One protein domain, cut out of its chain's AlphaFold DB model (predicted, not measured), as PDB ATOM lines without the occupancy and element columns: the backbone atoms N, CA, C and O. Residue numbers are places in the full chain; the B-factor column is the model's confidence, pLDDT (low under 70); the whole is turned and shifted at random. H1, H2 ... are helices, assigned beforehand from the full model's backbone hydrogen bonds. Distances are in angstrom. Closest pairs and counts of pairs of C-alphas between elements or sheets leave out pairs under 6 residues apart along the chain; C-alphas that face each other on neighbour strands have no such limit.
ATOM      1  N   ASP A  79      31.197  10.826   6.890       73.12
ATOM      2  CA  ASP A  79      31.873   9.625   7.380       73.12
ATOM      3  C   ASP A  79      33.360   9.945   7.574       73.12
ATOM      4  O   ASP A  79      34.155   9.854   6.637       73.12
ATOM      5  N   SER A  80      33.724  10.415   8.771       68.25
ATOM      6  CA  SER A  80      35.119  10.688   9.132       68.25
ATOM      7  C   SER A  80      35.693   9.533   9.946       68.25
ATOM      8  O   SER A  80      35.163   9.177  10.997       68.25
ATOM      9  N   CYS A  81      36.808   8.973   9.474       59.59
ATOM     10  CA  CYS A  81      37.541   7.918  10.177       59.59
ATOM     11  C   CYS A  81      38.470   8.483  11.274       59.59
ATOM     12  O   CYS A  81      38.906   7.755  12.164       59.59
ATOM     13  N   GLU A  82      38.758   9.786  11.237       58.00
ATOM     14  CA  GLU A  82      39.671  10.458  12.164       58.00
ATOM     15  C   GLU A  82      38.875  11.254  13.202       58.00
ATOM     16  O   GLU A  82      38.626  12.450  13.055       58.00
ATOM     17  N   LEU A  83      38.454  10.578  14.271       59.91
ATOM     18  CA  LEU A  83      37.962  11.236  15.481       59.91
ATOM     19  C   LEU A  83      39.055  11.172  16.542       59.91
ATOM     20  O   LEU A  83      39.578  10.091  16.839       59.91
ATOM     21  N   ARG A  84      39.398  12.310  17.158       60.22
ATOM     22  CA  ARG A  84      40.285  12.275  18.327       60.22
ATOM     23  C   ARG A  84      39.552  11.538  19.440       60.22
ATOM     24  O   ARG A  84      38.326  11.570  19.522       60.22
ATOM     25  N   HIS A  85      40.291  10.900  20.343       61.09
ATOM     26  CA  HIS A  85      39.687  10.127  21.433       61.09
ATOM     27  C   HIS A  85      38.645  10.935  22.236       61.09
ATOM     28  O   HIS A  85      37.617  10.389  22.627       61.09
ATOM     29  N   ALA A  86      38.873  12.237  22.440       60.06
ATOM     30  CA  ALA A  86      37.939  13.140  23.121       60.06
ATOM     31  C   ALA A  86      36.627  13.385  22.349       60.06
ATOM     32  O   ALA A  86      35.596  13.624  22.973       60.06
ATOM     33  N   ASP A  87      36.653  13.262  21.021       64.25
ATOM     34  CA  ASP A  87      35.527  13.551  20.128       64.25
ATOM     35  C   ASP A  87      34.572  12.341  20.000       64.25
ATOM     36  O   ASP A  87      33.486  12.447  19.430       64.25
ATOM     37  N   LEU A  88      34.944  11.176  20.560       67.12
ATOM     38  CA  LEU A  88      34.093   9.984  20.575       67.12
ATOM     39  C   LEU A  88      32.784  10.250  21.342       67.12
ATOM     40  O   LEU A  88      32.832  10.824  22.433       67.12
ATOM     41  N   PRO A  89      31.628   9.727  20.879       69.94
ATOM     42  CA  PRO A  89      30.333   9.983  21.517       69.94
ATOM     43  C   PRO A  89      30.315   9.685  23.025       69.94
ATOM     44  O   PRO A  89      29.712  10.421  23.800       69.94
ATOM     45  N   LYS A  90      31.027   8.634  23.456       70.56
ATOM     46  CA  LYS A  90      31.160   8.243  24.871       70.56
ATOM     47  C   LYS A  90      31.917   9.259  25.742       70.56
ATOM     48  O   LYS A  90      31.711   9.288  26.949       70.56
ATOM     49  N   ASN A  91      32.774  10.083  25.143       69.25
ATOM     50  CA  ASN A  91      33.670  11.007  25.840       69.25
ATOM     51  C   ASN A  91      33.189  12.469  25.770       69.25
ATOM     52  O   ASN A  91      33.642  13.292  26.567       69.25
ATOM     53  N   ARG A  92      32.212  12.779  24.904       68.69
ATOM     54  CA  ARG A  92      31.633  14.126  24.728       68.69
ATOM     55  C   ARG A  92      30.890  14.683  25.944       68.69
ATOM     56  O   ARG A  92      30.745  15.893  26.051       68.69
ATOM     57  N   GLN A  93      30.444  13.836  26.872       69.06
ATOM     58  CA  GLN A  93      29.883  14.271  28.166       69.06
ATOM     59  C   GLN A  93      30.865  14.086  29.336       69.06
ATOM     60  O   GLN A  93      30.518  14.325  30.496       69.06
ATOM     61  N   GLY A  94      32.083  13.631  29.036       71.12
ATOM     62  CA  GLY A  94      33.106  13.321  30.020       71.12
ATOM     63  C   GLY A  94      33.828  14.558  30.565       71.12
ATOM     64  O   GLY A  94      33.588  15.686  30.124       71.12
ATOM     65  N   PRO A  95      34.765  14.349  31.507       68.50
ATOM     66  CA  PRO A  95      35.507  15.427  32.160       68.50
ATOM     67  C   PRO A  95      36.222  16.342  31.161       68.50
ATOM     68  O   PRO A  95      36.213  17.557  31.324       68.50
ATOM     69  N   SER A  96      36.780  15.768  30.090       66.06
ATOM     70  CA  SER A  96      37.498  16.504  29.044       66.06
ATOM     71  C   SER A  96      36.623  17.533  28.327       66.06
ATOM     72  O   SER A  96      37.080  18.646  28.110       66.06
ATOM     73  N   SER A  97      35.368  17.198  28.016       68.94
ATOM     74  CA  SER A  97      34.422  18.122  27.370       68.94
ATOM     75  C   SER A  97      34.014  19.266  28.302       68.94
ATOM     76  O   SER A  97      33.942  20.420  27.890       68.94
ATOM     77  N   ARG A  98      33.839  18.983  29.602       69.56
ATOM     78  CA  ARG A  98      33.547  20.024  30.604       69.56
ATOM     79  C   ARG A  98      34.717  20.987  30.814       69.56
ATOM     80  O   ARG A  98      34.483  22.157  31.085       69.56
ATOM     81  N   LEU A  99      35.952  20.491  30.715       68.00
ATOM     82  CA  LEU A  99      37.159  21.272  30.992       68.00
ATOM     83  C   LEU A  99      37.667  22.052  29.768       68.00
ATOM     84  O   LEU A  99      38.146  23.171  29.913       68.00
ATOM     85  N   LEU A 100      37.588  21.460  28.573       70.19
ATOM     86  CA  LEU A 100      38.130  22.024  27.326       70.19
ATOM     87  C   LEU A 100      37.049  22.640  26.422       70.19
ATOM     88  O   LEU A 100      37.377  23.278  25.421       70.19
ATOM     89  N   GLY A 101      35.775  22.464  26.779       68.00
ATOM     90  CA  GLY A 101      34.633  22.834  25.954       68.00
ATOM     91  C   GLY A 101      34.366  21.837  24.814       68.00
ATOM     92  O   GLY A 101      35.088  20.846  24.662       68.00
ATOM     93  N   PRO A 102      33.316  22.089  24.009       72.31
ATOM     94  CA  PRO A 102      32.980  21.268  22.849       72.31
ATOM     95  C   PRO A 102      34.129  21.216  21.834       72.31
ATOM     96  O   PRO A 102      34.927  22.155  21.716       72.31
ATOM     97  N   ASP A 103      34.210  20.108  21.091       77.75
ATOM     98  CA  ASP A 103      35.242  19.921  20.076       77.75
ATOM     99  C   ASP A 103      35.130  20.942  18.930       77.75
ATOM    100  O   ASP A 103      34.151  21.676  18.811       77.75
ATOM    101  N   ILE A 104      36.167  21.043  18.091       81.88
ATOM    102  CA  ILE A 104      36.220  22.096  17.070       81.88
ATOM    103  C   ILE A 104      35.070  21.980  16.066       81.88
ATOM    104  O   ILE A 104      34.575  23.005  15.606       81.88
ATOM    105  N   PHE A 105      34.634  20.756  15.767       79.94
ATOM    106  CA  PHE A 105      33.544  20.491  14.845       79.94
ATOM    107  C   PHE A 105      32.204  20.829  15.505       79.94
ATOM    108  O   PHE A 105      31.417  21.575  14.929       79.94
ATOM    109  N   ASP A 106      31.998  20.405  16.755       81.56
ATOM    110  CA  ASP A 106      30.820  20.775  17.547       81.56
ATOM    111  C   ASP A 106      30.691  22.295  17.715       81.56
ATOM    112  O   ASP A 106      29.594  22.835  17.594       81.56
ATOM    113  N   ARG A 107      31.801  23.014  17.930       84.69
ATOM    114  CA  ARG A 107      31.799  24.485  18.007       84.69
ATOM    115  C   ARG A 107      31.332  25.136  16.713       84.69
ATOM    116  O   ARG A 107      30.550  26.078  16.770       84.69
ATOM    117  N   VAL A 108      31.811  24.649  15.568       87.69
ATOM    118  CA  VAL A 108      31.388  25.151  14.253       87.69
ATOM    119  C   VAL A 108      29.907  24.846  14.033       87.69
ATOM    120  O   VAL A 108      29.162  25.738  13.643       87.69
ATOM    121  N   CYS A 109      29.451  23.633  14.354       87.38
ATOM    122  CA  CYS A 109      28.038  23.279  14.259       87.38
ATOM    123  C   CYS A 109      27.153  24.198  15.114       87.38
ATOM    124  O   CYS A 109      26.186  24.744  14.596       87.38
ATOM    125  N   ILE A 110      27.524  24.448  16.374       87.00
ATOM    126  CA  ILE A 110      26.795  25.365  17.267       87.00
ATOM    127  C   ILE A 110      26.778  26.792  16.704       87.00
ATOM    128  O   ILE A 110      25.733  27.434  16.695       87.00
ATOM    129  N   ALA A 111      27.917  27.289  16.212       91.19
ATOM    130  CA  ALA A 111      28.022  28.643  15.666       91.19
ATOM    131  C   ALA A 111      27.152  28.862  14.416       91.19
ATOM    132  O   ALA A 111      26.759  29.994  14.139       91.19
ATOM    133  N   HIS A 112      26.857  27.794  13.674       90.38
ATOM    134  CA  HIS A 112      26.044  27.828  12.460       90.38
ATOM    135  C   HIS A 112      24.629  27.258  12.645       90.38
ATOM    136  O   HIS A 112      23.945  27.053  11.648       90.38
ATOM    137  N   ASP A 113      24.199  27.001  13.886       88.56
ATOM    138  CA  ASP A 113      22.899  26.387  14.205       88.56
ATOM    139  C   ASP A 113      22.653  25.059  13.454       88.56
ATOM    140  O   ASP A 113      21.552  24.728  13.017       88.56
ATOM    141  N   ILE A 114      23.724  24.281  13.269       88.19
ATOM    142  CA  ILE A 114      23.688  22.972  12.618       88.19
ATOM    143  C   ILE A 114      23.526  21.904  13.695       88.19
ATOM    144  O   ILE A 114      24.414  21.688  14.523       88.19
ATOM    145  N   GLU A 115      22.417  21.168  13.645       85.56
ATOM    146  CA  GLU A 115      22.215  20.019  14.522       85.56
ATOM    147  C   GLU A 115      23.207  18.892  14.177       85.56
ATOM    148  O   GLU A 115      23.078  18.200  13.164       85.56
ATOM    149  N   HIS A 116      24.195  18.667  15.045       83.31
ATOM    150  CA  HIS A 116      25.167  17.592  14.867       83.31
ATOM    151  C   HIS A 116      24.698  16.288  15.530       83.31
ATOM    152  O   HIS A 116      24.617  16.177  16.755       83.31
ATOM    153  N   ARG A 117      24.439  15.261  14.711       79.44
ATOM    154  CA  ARG A 117      24.058  13.915  15.164       79.44
ATOM    155  C   ARG A 117      25.173  12.910  14.897       79.44
ATOM    156  O   ARG A 117      25.599  12.737  13.761       79.44
ATOM    157  N   LEU A 118      25.575  12.176  15.934       77.94
ATOM    158  CA  LEU A 118      26.530  11.076  15.804       77.94
ATOM    159  C   LEU A 118      25.830   9.728  15.636       77.94
ATOM    160  O   LEU A 118      24.832   9.426  16.299       77.94
TER     161      LEU A 118
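AT A GLANCE: This is residues 79 to 118 of the 185 residues of the protein "Integrase, catalytic core" of Azotobacter vinelandii (strain DJ / ATCC BAA-1303) (UniProt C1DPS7). With little regular structure, the model is mostly loop: two short helices, H2 and H1, lie separately along one side, and the stretches before H1 and after H2 turn back toward the other side. The printed part has 40 residues, with two named helices in the order H1, H2 and no named strand; its class is all helix, with 14 residues in named elements. It is compact and rounded, with a radius of gyration of the C-alphas of 10.1 A and spans of 25 by 23 by 13 A.

IN THESE COORDINATES: H2, residues 104 to 111, is 10.6 A long and ends at C-alpha 111 (28.022, 28.643, 15.666). H1, residues 95 to 100, begins at C-alpha 95 (35.507, 15.427, 32.160) and is 8.6 A long.

HOW THE PARTS SIT: H2 and H1 are apart, joined by a tight link of 3 residues. In H1 and H2 every O i to N i+4 pair is within hydrogen-bond range.

THE WHOLE: The C-alphas of Asp 79 and Leu 99, the two farthest apart, are 26.9 A apart. Residues 79 to 94 hold no named element. The printed part has no cut. Mean pLDDT of the printed part is 73.9; 19 residues are under 70, among them 80 to 89.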